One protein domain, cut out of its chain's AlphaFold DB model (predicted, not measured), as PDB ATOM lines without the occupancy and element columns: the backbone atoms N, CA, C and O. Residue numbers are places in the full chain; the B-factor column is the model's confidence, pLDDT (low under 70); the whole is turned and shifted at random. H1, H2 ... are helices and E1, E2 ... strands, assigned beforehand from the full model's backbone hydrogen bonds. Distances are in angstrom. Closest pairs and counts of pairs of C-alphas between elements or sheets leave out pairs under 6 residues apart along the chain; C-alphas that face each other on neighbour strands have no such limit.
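Overview. This is residues 12 to 108 of the 284 residues of an uncharacterized protein of Muribaculaceae bacterium Isolate-114 (HZI) (UniProt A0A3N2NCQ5). Two long helices, H1 and H2, cross, with hairpin E1-E2 at one end, E3 at the other and residues 102 to 108 sticking out. 97 residues are printed, with H1, E1, E2, H2, E3 in order; the class is mixed. It is loose, radius of gyration of the C-alphas 16.9 A, spanning 53 by 28 by 18 A.

Arrangement. H1, residues 12 to 30, touches H2, residues 64 to 82, opposite ways at a steep tilt of 48 degrees; find C-alphas 20 and 76 closest at 5.0 A. E1, residues 50 to 53, and E2, residues 58 to 61, form an antiparallel hairpin, N 51 and O 60 within hydrogen-bond range at 2.9 A. H1 has 13 of 15 O i to N i+4 pairs within range, H2 14 of 15.

Along the chain. Find C-alpha 12 at (-28.877, -23.009, -37.205); H1 runs 27.7 A, H2 26.1 A. E3, residues 88 to 92, ends at (-22.644, -14.300, -39.826).

Size, cuts and confidence. The link H1 to E1 is long; residues 100 to 108 have pLDDT under 70.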
ATOM      1  N   ARG A  12     -29.555 -23.611 -36.048       83.50
ATOM      2  CA  ARG A  12     -28.877 -23.009 -37.205       83.50
ATOM      3  C   ARG A  12     -27.379 -22.979 -36.971       83.50
ATOM      4  O   ARG A  12     -26.637 -23.497 -37.799       83.50
ATOM      5  N   LEU A  13     -26.947 -22.475 -35.813       86.69
ATOM      6  CA  LEU A  13     -25.535 -22.464 -35.427       86.69
ATOM      7  C   LEU A  13     -24.952 -23.884 -35.370       86.69
ATOM      8  O   LEU A  13     -23.863 -24.110 -35.889       86.69
ATOM      9  N   PHE A  14     -25.692 -24.858 -34.828       89.38
ATOM     10  CA  PHE A  14     -25.286 -26.267 -34.841       89.38
ATOM     11  C   PHE A  14     -25.140 -26.827 -36.269       89.38
ATOM     12  O   PHE A  14     -24.139 -27.470 -36.589       89.38
ATOM     13  N   THR A  15     -26.102 -26.550 -37.155       91.31
ATOM     14  CA  THR A  15     -26.049 -26.995 -38.560       91.31
ATOM     15  C   THR A  15     -24.893 -26.327 -39.314       91.31
ATOM     16  O   THR A  15     -24.145 -27.001 -40.022       91.31
ATOM     17  N   ALA A  16     -24.676 -25.026 -39.107       90.81
ATOM     18  CA  ALA A  16     -23.548 -24.288 -39.667       90.81
ATOM     19  C   ALA A  16     -22.200 -24.829 -39.162       90.81
ATOM     20  O   ALA A  16     -21.293 -25.021 -39.967       90.81
ATOM     21  N   GLN A  17     -22.076 -25.154 -37.869       92.69
ATOM     22  CA  GLN A  17     -20.882 -25.786 -37.292       92.69
ATOM     23  C   GLN A  17     -20.577 -27.149 -37.927       92.69
ATOM     24  O   GLN A  17     -19.426 -27.419 -38.272       92.69
ATOM     25  N   MET A  18     -21.591 -27.998 -38.121       93.69
ATOM     26  CA  MET A  18     -21.423 -29.304 -38.768       93.69
ATOM     27  C   MET A  18     -20.979 -29.159 -40.231       93.69
ATOM     28  O   MET A  18     -19.963 -29.739 -40.621       93.69
ATOM     29  N   ASN A  19     -21.665 -28.314 -41.007       94.50
ATOM     30  CA  ASN A  19     -21.334 -28.047 -42.411       94.50
ATOM     31  C   ASN A  19     -19.938 -27.411 -42.566       94.50
ATOM     32  O   ASN A  19     -19.180 -27.768 -43.469       94.50
ATOM     33  N   ALA A  20     -19.567 -26.493 -41.670       94.50
ATOM     34  CA  ALA A  20     -18.247 -25.869 -41.647       94.50
ATOM     35  C   ALA A  20     -17.137 -26.883 -41.351       94.50
ATOM     36  O   ALA A  20     -16.114 -26.882 -42.032       94.50
ATOM     37  N   LYS A  21     -17.360 -27.795 -40.397       94.50
ATOM     38  CA  LYS A  21     -16.411 -28.851 -40.029       94.50
ATOM     39  C   LYS A  21     -16.216 -29.886 -41.136       94.50
ATOM     40  O   LYS A  21     -15.098 -30.359 -41.342       94.50
ATOM     41  N   GLU A  22     -17.272 -30.229 -41.871       94.31
ATOM     42  CA  GLU A  22     -17.163 -31.067 -43.070       94.31
ATOM     43  C   GLU A  22     -16.402 -30.345 -44.191       94.31
ATOM     44  O   GLU A  22     -15.476 -30.906 -44.778       94.31
ATOM     45  N   LYS A  23     -16.706 -29.066 -44.436       94.88
ATOM     46  CA  LYS A  23     -16.014 -28.252 -45.442       94.88
ATOM     47  C   LYS A  23     -14.528 -28.043 -45.110       94.88
ATOM     48  O   LYS A  23     -13.700 -28.208 -46.000       94.88
ATOM     49  N   ALA A  24     -14.167 -27.801 -43.848       94.38
ATOM     50  CA  ALA A  24     -12.774 -27.734 -43.390       94.38
ATOM     51  C   ALA A  24     -12.034 -29.079 -43.575       94.38
ATOM     52  O   ALA A  24     -10.900 -29.115 -44.056       94.38
ATOM     53  N   ARG A  25     -12.701 -30.210 -43.292       92.25
ATOM     54  CA  ARG A  25     -12.190 -31.563 -43.596       92.25
ATOM     55  C   ARG A  25     -12.038 -31.836 -45.095       92.25
ATOM     56  O   ARG A  25     -11.164 -32.604 -45.479       92.25
ATOM     57  N   CYS A  26     -12.835 -31.213 -45.957       92.94
ATOM     58  CA  CYS A  26     -12.615 -31.259 -47.404       92.94
ATOM     59  C   CYS A  26     -11.461 -30.342 -47.842       92.94
ATOM     60  O   CYS A  26     -10.693 -30.715 -48.730       92.94
ATOM     61  N   ASN A  27     -11.285 -29.186 -47.197       92.94
ATOM     62  CA  ASN A  27     -10.205 -28.242 -47.491       92.94
ATOM     63  C   ASN A  27      -8.818 -28.790 -47.116       92.94
ATOM     64  O   ASN A  27      -7.862 -28.538 -47.851       92.94
ATOM     65  N   ILE A  28      -8.695 -29.613 -46.059       93.31
ATOM     66  CA  ILE A  28      -7.407 -30.236 -45.686       93.31
ATOM     67  C   ILE A  28      -6.793 -31.046 -46.837       93.31
ATOM     68  O   ILE A  28      -5.576 -31.123 -46.931       93.31
ATOM     69  N   ARG A  29      -7.609 -31.574 -47.766       90.50
ATOM     70  CA  ARG A  29      -7.162 -32.346 -48.945       90.50
ATOM     71  C   ARG A  29      -6.289 -31.548 -49.920       90.50
ATOM     72  O   ARG A  29      -5.659 -32.134 -50.794       90.50
ATOM     73  N   GLN A  30      -6.271 -30.222 -49.786       89.50
ATOM     74  CA  GLN A  30      -5.430 -29.307 -50.561       89.50
ATOM     75  C   GLN A  30      -4.132 -28.934 -49.818       89.50
ATOM     76  O   GLN A  30      -3.271 -28.263 -50.389       89.50
ATOM     77  N   TYR A  31      -3.981 -29.349 -48.555       90.12
ATOM     78  CA  TYR A  31      -2.812 -29.057 -47.734       90.12
ATOM     79  C   TYR A  31      -1.678 -30.061 -47.977       90.12
ATOM     80  O   TYR A  31      -1.899 -31.265 -48.098       90.12
ATOM     81  N   ILE A  32      -0.446 -29.553 -48.011       92.19
ATOM     82  CA  ILE A  32       0.781 -30.347 -48.106       92.19
ATOM     83  C   ILE A  32       1.616 -30.018 -46.860       92.19
ATOM     84  O   ILE A  32       2.176 -28.922 -46.799       92.19
ATOM     85  N   PRO A  33       1.686 -30.921 -45.864       91.56
ATOM     86  CA  PRO A  33       2.460 -30.695 -44.648       91.56
ATOM     87  C   PRO A  33       3.961 -30.613 -44.928       91.56
ATOM     88  O   PRO A  33       4.482 -31.238 -45.858       91.56
ATOM     89  N   ILE A  34       4.682 -29.888 -44.074       91.31
ATOM     90  CA  ILE A  34       6.145 -29.838 -44.131       91.31
ATOM     91  C   ILE A  34       6.694 -31.237 -43.819       91.31
ATOM     92  O   ILE A  34       6.319 -31.860 -42.828       91.31
ATOM     93  N   GLY A  35       7.572 -31.746 -44.686       90.50
ATOM     94  CA  GLY A  35       8.127 -33.097 -44.564       90.50
ATOM     95  C   GLY A  35       7.189 -34.231 -45.000       90.50
ATOM     96  O   GLY A  35       7.543 -35.391 -44.805       90.50
ATOM     97  N   ALA A  36       6.022 -33.944 -45.591       93.69
ATOM     98  CA  ALA A  36       5.174 -34.987 -46.167       93.69
ATOM     99  C   ALA A  36       5.783 -35.592 -47.448       93.69
ATOM    100  O   ALA A  36       6.361 -34.890 -48.280       93.69
ATOM    101  N   ILE A  37       5.624 -36.906 -47.620       94.00
ATOM    102  CA  ILE A  37       6.169 -37.702 -48.723       94.00
ATOM    103  C   ILE A  37       5.026 -38.430 -49.435       94.00
ATOM    104  O   ILE A  37       4.197 -39.102 -48.817       94.00
ATOM    105  N   LYS A  38       4.988 -38.336 -50.765       92.50
ATOM    106  CA  LYS A  38       3.992 -39.038 -51.579       92.50
ATOM    107  C   LYS A  38       4.372 -40.513 -51.760       92.50
ATOM    108  O   LYS A  38       5.464 -40.811 -52.231       92.50
ATOM    109  N   GLY A  39       3.439 -41.410 -51.450       89.25
ATOM    110  CA  GLY A  39       3.544 -42.864 -51.616       89.25
ATOM    111  C   GLY A  39       2.163 -43.515 -51.493       89.25
ATOM    112  O   GLY A  39       1.158 -42.802 -51.396       89.25
ATOM    113  N   ASN A  40       2.091 -44.845 -51.486       89.88
ATOM    114  CA  ASN A  40       0.846 -45.573 -51.243       89.88
ATOM    115  C   ASN A  40       0.712 -45.942 -49.757       89.88
ATOM    116  O   ASN A  40       1.707 -46.113 -49.059       89.88
ATOM    117  N   PHE A  41      -0.525 -46.153 -49.300       90.25
ATOM    118  CA  PHE A  41      -0.823 -46.722 -47.974       90.25
ATOM    119  C   PHE A  41      -0.298 -48.161 -47.791       90.25
ATOM    120  O   PHE A  41      -0.125 -48.622 -46.668       90.25
ATOM    121  N   TRP A  42      -0.085 -48.882 -48.895       91.12
ATOM    122  CA  TRP A  42       0.344 -50.286 -48.910       91.12
ATOM    123  C   TRP A  42       1.867 -50.476 -48.913       91.12
ATOM    124  O   TRP A  42       2.321 -51.618 -48.878       91.12
ATOM    125  N   ASP A  43       2.628 -49.384 -49.003       90.88
ATOM    126  CA  ASP A  43       4.090 -49.402 -48.959       90.88
ATOM    127  C   ASP A  43       4.569 -49.339 -47.492       90.88
ATOM    128  O   ASP A  43       3.814 -48.946 -46.602       90.88
ATOM    129  N   ASP A  44       5.831 -49.683 -47.222       91.06
ATOM    130  CA  ASP A  44       6.440 -49.412 -45.912       91.06
ATOM    131  C   ASP A  44       6.637 -47.898 -45.690       91.06
ATOM    132  O   ASP A  44       6.827 -47.125 -46.634       91.06
ATOM    133  N   ALA A  45       6.632 -47.463 -44.424       93.00
ATOM    134  CA  ALA A  45       6.801 -46.054 -44.073       93.00
ATOM    135  C   ALA A  45       8.172 -45.518 -44.556       93.00
ATOM    136  O   ALA A  45       9.208 -46.073 -44.176       93.00
ATOM    137  N   PRO A  46       8.225 -44.421 -45.342       93.62
ATOM    138  CA  PRO A  46       9.451 -43.982 -46.018       93.62
ATOM    139  C   PRO A  46      10.513 -43.392 -45.075       93.62
ATOM    140  O   PRO A  46      11.669 -43.256 -45.470       93.62
ATOM    141  N   ALA A  47      10.141 -43.051 -43.838       92.06
ATOM    142  CA  ALA A  47      11.064 -42.729 -42.755       92.06
ATOM    143  C   ALA A  47      10.445 -43.082 -41.381       92.06
ATOM    144  O   ALA A  47       9.217 -43.134 -41.256       92.06
ATOM    145  N   PRO A  48      11.263 -43.296 -40.329       92.44
ATOM    146  CA  PRO A  48      10.769 -43.483 -38.965       92.44
ATOM    147  C   PRO A  48       9.949 -42.281 -38.473       92.44
ATOM    148  O   PRO A  48      10.301 -41.135 -38.745       92.44
ATOM    149  N   GLY A  49       8.878 -42.531 -37.715       91.00
ATOM    150  CA  GLY A  49       8.004 -41.468 -37.192       91.00
ATOM    151  C   GLY A  49       7.075 -40.831 -38.235       91.00
ATOM    152  O   GLY A  49       6.557 -39.736 -38.004       91.00
ATOM    153  N   MET A  50       6.868 -41.495 -39.379       95.06
ATOM    154  CA  MET A  50       5.848 -41.125 -40.360       95.06
ATOM    155  C   MET A  50       4.644 -42.066 -40.299       95.06
ATOM    156  O   MET A  50       4.794 -43.281 -40.175       95.06
ATOM    157  N   TYR A  51       3.447 -41.507 -40.462       95.06
ATOM    158  CA  TYR A  51       2.191 -42.240 -40.618       95.06
ATOM    159  C   TYR A  51       1.532 -41.863 -41.949       95.06
ATOM    160  O   TYR A  51       1.754 -40.766 -42.458       95.06
ATOM    161  N   TYR A  52       0.714 -42.739 -42.530       95.44
ATOM    162  CA  TYR A  52      -0.040 -42.388 -43.733       95.44
ATOM    163  C   TYR A  52      -1.328 -41.644 -43.369       95.44
ATOM    164  O   TYR A  52      -2.172 -42.184 -42.652       95.44
ATOM    165  N   ASP A  53      -1.500 -40.425 -43.878       94.81
ATOM    166  CA  ASP A  53      -2.729 -39.658 -43.701       94.81
ATOM    167  C   ASP A  53      -3.662 -39.847 -44.904       94.81
ATOM    168  O   ASP A  53      -3.334 -39.494 -46.039       94.81
ATOM    169  N   THR A  54      -4.838 -40.424 -44.656       92.56
ATOM    170  CA  THR A  54      -5.797 -40.833 -45.692       92.56
ATOM    171  C   THR A  54      -6.602 -39.685 -46.300       92.56
ATOM    172  O   THR A  54      -7.154 -39.859 -47.385       92.56
ATOM    173  N   ASP A  55      -6.663 -38.509 -45.663       92.06
ATOM    174  CA  ASP A  55      -7.366 -37.360 -46.249       92.06
ATOM    175  C   ASP A  55      -6.519 -36.700 -47.344       92.06
ATOM    176  O   ASP A  55      -7.040 -36.355 -48.404       92.06
ATOM    177  N   ILE A  56      -5.205 -36.575 -47.118       93.38
ATOM    178  CA  ILE A  56      -4.249 -35.988 -48.079       93.38
ATOM    179  C   ILE A  56      -3.479 -37.026 -48.911       93.38
ATOM    180  O   ILE A  56      -2.795 -36.660 -49.863       93.38
ATOM    181  N   ASN A  57      -3.636 -38.319 -48.609       93.25
ATOM    182  CA  ASN A  57      -3.040 -39.454 -49.325       93.25
ATOM    183  C   ASN A  57      -1.500 -39.388 -49.409       93.25
ATOM    184  O   ASN A  57      -0.897 -39.617 -50.464       93.25
ATOM    185  N   MET A  58      -0.858 -39.062 -48.283       95.12
ATOM    186  CA  MET A  58       0.599 -38.955 -48.160       95.12
ATOM    187  C   MET A  58       1.104 -39.466 -46.809       95.12
ATOM    188  O   MET A  58       0.410 -39.398 -45.794       95.12
ATOM    189  N   TRP A  59       2.356 -39.918 -46.793       96.44
ATOM    190  CA  TRP A  59       3.113 -40.165 -45.570       96.44
ATOM    191  C   TRP A  59       3.467 -38.832 -44.920       96.44
ATOM    192  O   TRP A  59       4.041 -37.961 -45.570       96.44
ATOM    193  N   CYS A  60       3.133 -38.663 -43.648       95.81
ATOM    194  CA  CYS A  60       3.250 -37.408 -42.914       95.81
ATOM    195  C   CYS A  60       3.985 -37.626 -41.585       95.81
ATOM    196  O   CYS A  60       3.805 -38.681 -40.972       95.81
ATOM    197  N   PRO A  61       4.785 -36.658 -41.105       95.31
ATOM    198  CA  PRO A  61       5.370 -36.728 -39.768       95.31
ATOM    199  C   PRO A  61       4.296 -36.813 -38.676       95.31
ATOM    200  O   PRO A  61       3.228 -36.214 -38.804       95.31
ATOM    201  N   GLU A  62       4.600 -37.495 -37.570       93.19
ATOM    202  CA  GLU A  62       3.722 -37.638 -36.393       93.19
ATOM    203  C   GLU A  62       3.126 -36.296 -35.903       93.19
ATOM    204  O   GLU A  62       1.965 -36.234 -35.495       93.19
ATOM    205  N   SER A  63       3.889 -35.199 -36.009       91.94
ATOM    206  CA  SER A  63       3.471 -33.837 -35.639       91.94
ATOM    207  C   SER A  63       2.276 -33.308 -36.439       91.94
ATOM    208  O   SER A  63       1.484 -32.534 -35.894       91.94
ATOM    209  N   PHE A  64       2.085 -33.756 -37.688       94.31
ATOM    210  CA  PHE A  64       0.954 -33.324 -38.513       94.31
ATOM    211  C   PHE A  64      -0.396 -33.726 -37.897       94.31
ATOM    212  O   PHE A  64      -1.391 -33.060 -38.150       94.31
ATOM    213  N   LYS A  65      -0.455 -34.729 -37.007       91.94
ATOM    214  CA  LYS A  65      -1.702 -35.100 -36.308       91.94
ATOM    215  C   LYS A  65      -2.294 -33.948 -35.492       91.94
ATOM    216  O   LYS A  65      -3.513 -33.808 -35.447       91.94
ATOM    217  N   PHE A  66      -1.449 -33.122 -34.873       92.25
ATOM    218  CA  PHE A  66      -1.886 -31.952 -34.105       92.25
ATOM    219  C   PHE A  66      -2.145 -30.750 -35.018       92.25
ATOM    220  O   PHE A  66      -3.221 -30.162 -34.947       92.25
ATOM    221  N   GLU A  67      -1.222 -30.463 -35.944       93.00
ATOM    222  CA  GLU A  67      -1.367 -29.389 -36.943       93.00
ATOM    223  C   GLU A  67      -2.656 -29.553 -37.776       93.00
ATOM    224  O   GLU A  67      -3.371 -28.591 -38.038       93.00
ATOM    225  N   LYS A  68      -3.014 -30.789 -38.143       93.69
ATOM    226  CA  LYS A  68      -4.252 -31.126 -38.855       93.69
ATOM    227  C   LYS A  68      -5.507 -30.776 -38.057       93.69
ATOM    228  O   LYS A  68      -6.486 -30.337 -38.654       93.69
ATOM    229  N   MET A  69      -5.505 -30.974 -36.736       93.31
ATOM    230  CA  MET A  69      -6.642 -30.582 -35.894       93.31
ATOM    231  C   MET A  69      -6.742 -29.061 -35.780       93.31
ATOM    232  O   MET A  69      -7.829 -28.530 -35.976       93.31
ATOM    233  N   GLU A  70      -5.615 -28.375 -35.569       94.19
ATOM    234  CA  GLU A  70      -5.533 -26.909 -35.520       94.19
ATOM    235  C   GLU A  70      -6.023 -26.264 -36.830       94.19
ATOM    236  O   GLU A  70      -6.906 -25.411 -36.798       94.19
ATOM    237  N   ILE A  71      -5.553 -26.733 -37.994       93.25
ATOM    238  CA  ILE A  71      -6.003 -26.246 -39.311       93.25
ATOM    239  C   ILE A  71      -7.510 -26.480 -39.515       93.25
ATOM    240  O   ILE A  71      -8.203 -25.609 -40.042       93.25
ATOM    241  N   ILE A  72      -8.031 -27.646 -39.113       94.31
ATOM    242  CA  ILE A  72      -9.467 -27.942 -39.230       94.31
ATOM    243  C   ILE A  72     -10.281 -27.040 -38.296       94.31
ATOM    244  O   ILE A  72     -11.349 -26.589 -38.702       94.31
ATOM    245  N   GLU A  73      -9.812 -26.753 -37.082       94.38
ATOM    246  CA  GLU A  73     -10.499 -25.877 -36.127       94.38
ATOM    247  C   GLU A  73     -10.476 -24.406 -36.578       94.38
ATOM    248  O   GLU A  73     -11.539 -23.783 -36.650       94.38
ATOM    249  N   GLU A  74      -9.315 -23.884 -36.998       94.19
ATOM    250  CA  GLU A  74      -9.180 -22.545 -37.587       94.19
ATOM    251  C   GLU A  74     -10.107 -22.352 -38.795       94.19
ATOM    252  O   GLU A  74     -10.851 -21.369 -38.854       94.19
ATOM    253  N   ASP A  75     -10.086 -23.270 -39.771       93.75
ATOM    254  CA  ASP A  75     -10.889 -23.106 -40.986       93.75
ATOM    255  C   ASP A  75     -12.381 -23.378 -40.728       93.75
ATOM    256  O   ASP A  75     -13.227 -22.710 -41.317       93.75
ATOM    257  N   THR A  76     -12.733 -24.251 -39.770       94.75
ATOM    258  CA  THR A  76     -14.123 -24.398 -39.289       94.75
ATOM    259  C   THR A  76     -14.632 -23.074 -38.721       94.75
ATOM    260  O   THR A  76     -15.687 -22.595 -39.139       94.75
ATOM    261  N   GLN A  77     -13.874 -22.443 -37.818       92.88
ATOM    262  CA  GLN A  77     -14.244 -21.163 -37.214       92.88
ATOM    263  C   GLN A  77     -14.329 -20.047 -38.266       92.88
ATOM    264  O   GLN A  77     -15.294 -19.285 -38.287       92.88
ATOM    265  N   ARG A  78     -13.379 -20.000 -39.205       92.38
ATOM    266  CA  ARG A  78     -13.364 -19.062 -40.336       92.38
ATOM    267  C   ARG A  78     -14.557 -19.237 -41.278       92.38
ATOM    268  O   ARG A  78     -15.105 -18.239 -41.744       92.38
ATOM    269  N   ILE A  79     -14.973 -20.470 -41.569       92.50
ATOM    270  CA  ILE A  79     -16.167 -20.744 -42.379       92.50
ATOM    271  C   ILE A  79     -17.425 -20.306 -41.621       92.50
ATOM    272  O   ILE A  79     -18.276 -19.648 -42.211       92.50
ATOM    273  N   ILE A  80     -17.531 -20.603 -40.323       92.25
ATOM    274  CA  ILE A  80     -18.638 -20.146 -39.465       92.25
ATOM    275  C   ILE A  80     -18.745 -18.613 -39.475       92.25
ATOM    276  O   ILE A  80     -19.821 -18.072 -39.714       92.25
ATOM    277  N   ASP A  81     -17.622 -17.916 -39.292       89.12
ATOM    278  CA  ASP A  81     -17.551 -16.449 -39.236       89.12
ATOM    279  C   ASP A  81     -17.789 -15.751 -40.587       89.12
ATOM    280  O   ASP A  81     -18.005 -14.542 -40.623       89.12
ATOM    281  N   THR A  82     -17.758 -16.493 -41.699       88.75
ATOM    282  CA  THR A  82     -18.030 -15.983 -43.057       88.75
ATOM    283  C   THR A  82     -19.315 -16.548 -43.672       88.75
ATOM    284  O   THR A  82     -19.681 -16.165 -44.783       88.75
ATOM    285  N   THR A  83     -20.029 -17.434 -42.967       88.88
ATOM    286  CA  THR A  83     -21.340 -17.946 -43.394       88.88
ATOM    287  C   THR A  83     -22.421 -16.956 -42.950       88.88
ATOM    288  O   THR A  83     -22.538 -16.737 -41.743       88.88
ATOM    289  N   PRO A  84     -23.201 -16.353 -43.869       86.94
ATOM    290  CA  PRO A  84     -24.197 -15.339 -43.527       86.94
ATOM    291  C   PRO A  84     -25.372 -15.907 -42.721       86.94
ATOM    292  O   PRO A  84     -25.739 -17.071 -42.884       86.94
ATOM    293  N   ASP A  85     -25.969 -15.071 -41.874       85.81
ATOM    294  CA  ASP A  85     -27.212 -15.359 -41.157       85.81
ATOM    295  C   ASP A  85     -28.429 -14.852 -41.945       85.81
ATOM    296  O   ASP A  85     -28.553 -13.661 -42.227       85.81
ATOM    297  N   GLU A  86     -29.358 -15.754 -42.258       83.88
ATOM    298  CA  GLU A  86     -30.613 -15.439 -42.953       83.88
ATOM    299  C   GLU A  86     -31.559 -14.543 -42.128       83.88
ATOM    300  O   GLU A  86     -32.445 -13.912 -42.695       83.88
ATOM    301  N   GLU A  87     -31.394 -14.469 -40.800       82.12
ATOM    302  CA  GLU A  87     -32.178 -13.574 -39.930       82.12
ATOM    303  C   GLU A  87     -31.514 -12.213 -39.667       82.12
ATOM    304  O   GLU A  87     -32.162 -11.316 -39.124       82.12
ATOM    305  N   ARG A  88     -30.235 -12.038 -40.027       80.44
ATOM    306  CA  ARG A  88     -29.461 -10.818 -39.744       80.44
ATOM    307  C   ARG A  88     -28.550 -10.468 -40.917       80.44
ATOM    308  O   ARG A  88     -27.364 -10.792 -40.923       80.44
ATOM    309  N   GLU A  89     -29.111  -9.744 -41.883       81.56
ATOM    310  CA  GLU A  89     -28.356  -9.149 -42.991       81.56
ATOM    311  C   GLU A  89     -27.114  -8.398 -42.475       81.56
ATOM    312  O   GLU A  89     -27.184  -7.637 -41.510       81.56
ATOM    313  N   GLY A  90     -25.961  -8.641 -43.103       82.56
ATOM    314  CA  GLY A  90     -24.675  -8.081 -42.673       82.56
ATOM    315  C   GLY A  90     -23.978  -8.829 -41.530       82.56
ATOM    316  O   GLY A  90     -22.854  -8.468 -41.196       82.56
ATOM    317  N   TYR A  91     -24.565  -9.889 -40.965       86.81
ATOM    318  CA  TYR A  91     -23.944 -10.712 -39.921       86.81
ATOM    319  C   TYR A  91     -23.807 -12.179 -40.339       86.81
ATOM    320  O   TYR A  91     -24.542 -12.699 -41.176       86.81
ATOM    321  N   SER A  92     -22.831 -12.853 -39.741       87.88
ATOM    322  CA  SER A  92     -22.644 -14.300 -39.826       87.88
ATOM    323  C   SER A  92     -23.531 -15.045 -38.829       87.88
ATOM    324  O   SER A  92     -23.993 -14.467 -37.844       87.88
ATOM    325  N   VAL A  93     -23.701 -16.360 -39.014       86.81
ATOM    326  CA  VAL A  93     -24.466 -17.231 -38.088       86.81
ATOM    327  C   VAL A  93     -23.913 -17.180 -36.647       86.81
ATOM    328  O   VAL A  93     -24.638 -17.405 -35.683       86.81
ATOM    329  N   ASN A  94     -22.638 -16.813 -36.479       84.88
ATOM    330  CA  ASN A  94     -21.972 -16.612 -35.184       84.88
ATOM    331  C   ASN A  94     -22.119 -15.182 -34.615       84.88
ATOM    332  O   ASN A  94     -21.464 -14.827 -33.639       84.88
ATOM    333  N   GLY A  95     -22.931 -14.329 -35.245       81.50
ATOM    334  CA  GLY A  95     -23.174 -12.947 -34.826       81.50
ATOM    335  C   GLY A  95     -22.021 -11.968 -35.077       81.50
ATOM    336  O   GLY A  95     -22.071 -10.851 -34.566       81.50
ATOM    337  N   LYS A  96     -20.990 -12.344 -35.847       84.88
ATOM    338  CA  LYS A  96     -19.918 -11.421 -36.269       84.88
ATOM    339  C   LYS A  96     -20.316 -10.687 -37.545       84.88
ATOM    340  O   LYS A  96     -20.893 -11.306 -38.435       84.88
ATOM    341  N   GLU A  97     -19.979  -9.407 -37.636       84.94
ATOM    342  CA  GLU A  97     -20.223  -8.567 -38.814       84.94
ATOM    343  C   GLU A  97     -19.454  -9.088 -40.045       84.94
ATOM    344  O   GLU A  97     -18.268  -9.420 -39.968       84.94
ATOM    345  N   LEU A  98     -20.141  -9.182 -41.185       80.88
ATOM    346  CA  LEU A  98     -19.588  -9.647 -42.454       80.88
ATOM    347  C   LEU A  98     -18.841  -8.505 -43.145       80.88
ATOM    348  O   LEU A  98     -19.414  -7.743 -43.924       80.88
ATOM    349  N   VAL A  99     -17.536  -8.418 -42.892       73.81
ATOM    350  CA  VAL A  99     -16.656  -7.493 -43.616       73.81
ATOM    351  C   VAL A  99     -16.729  -7.796 -45.127       73.81
ATOM    352  O   VAL A  99     -16.562  -8.960 -45.513       73.81
ATOM    353  N   PRO A 100     -16.961  -6.797 -46.005       55.16
ATOM    354  CA  PRO A 100     -17.020  -7.017 -47.448       55.16
ATOM    355  C   PRO A 100     -15.718  -7.636 -47.979       55.16
ATOM    356  O   PRO A 100     -14.615  -7.313 -47.538       55.16
ATOM    357  N   PHE A 101     -15.868  -8.566 -48.924       46.66
ATOM    358  CA  PHE A 101     -14.851  -9.556 -49.288       46.66
ATOM    359  C   PHE A 101     -13.503  -8.957 -49.737       46.66
ATOM    360  O   PHE A 101     -13.373  -8.432 -50.843       46.66
ATOM    361  N   VAL A 102     -12.466  -9.172 -48.922       43.66
ATOM    362  CA  VAL A 102     -11.053  -9.099 -49.328       43.66
ATOM    363  C   VAL A 102     -10.499 -10.527 -49.417       43.66
ATOM    364  O   VAL A 102     -10.696 -11.343 -48.516       43.66
ATOM    365  N   SER A 103      -9.808 -10.855 -50.511       47.03
ATOM    366  CA  SER A 103      -9.386 -12.232 -50.830       47.03
ATOM    367  C   SER A 103      -8.111 -12.681 -50.087       47.03
ATOM    368  O   SER A 103      -7.070 -12.943 -50.690       47.03
ATOM    369  N   VAL A 104      -8.192 -12.809 -48.758       48.66
ATOM    370  CA  VAL A 104      -7.068 -13.173 -47.856       48.66
ATOM    371  C   VAL A 104      -6.493 -14.586 -48.117       48.66
ATOM    372  O   VAL A 104      -5.407 -14.924 -47.649       48.66
ATOM    373  N   VAL A 105      -7.170 -15.424 -48.917       43.34
ATOM    374  CA  VAL A 105      -6.734 -16.801 -49.257       43.34
ATOM    375  C   VAL A 105      -5.303 -16.853 -49.820       43.34
ATOM    376  O   VAL A 105      -4.585 -17.821 -49.572       43.34
ATOM    377  N   SER A 106      -4.856 -15.806 -50.519       43.22
ATOM    378  CA  SER A 106      -3.519 -15.744 -51.125       43.22
ATOM    379  C   SER A 106      -2.366 -15.508 -50.134       43.22
ATOM    380  O   SER A 106      -1.218 -15.799 -50.471       43.22
ATOM    381  N   GLU A 107      -2.615 -14.987 -48.927       45.59
ATOM    382  CA  GLU A 107      -1.528 -14.540 -48.036       45.59
ATOM    383  C   GLU A 107      -0.837 -15.695 -47.297       45.59
ATOM    384  O   GLU A 107       0.396 -15.767 -47.257       45.59
ATOM    385  N   ARG A 108      -1.609 -16.660 -46.771       47.47
ATOM    386  CA  ARG A 108      -1.058 -17.802 -46.009       47.47
ATOM    387  C   ARG A 108      -0.194 -18.759 -46.842       47.47
ATOM    388  O   ARG A 108       0.663 -19.436 -46.278       47.47
TER     389      ARG A 108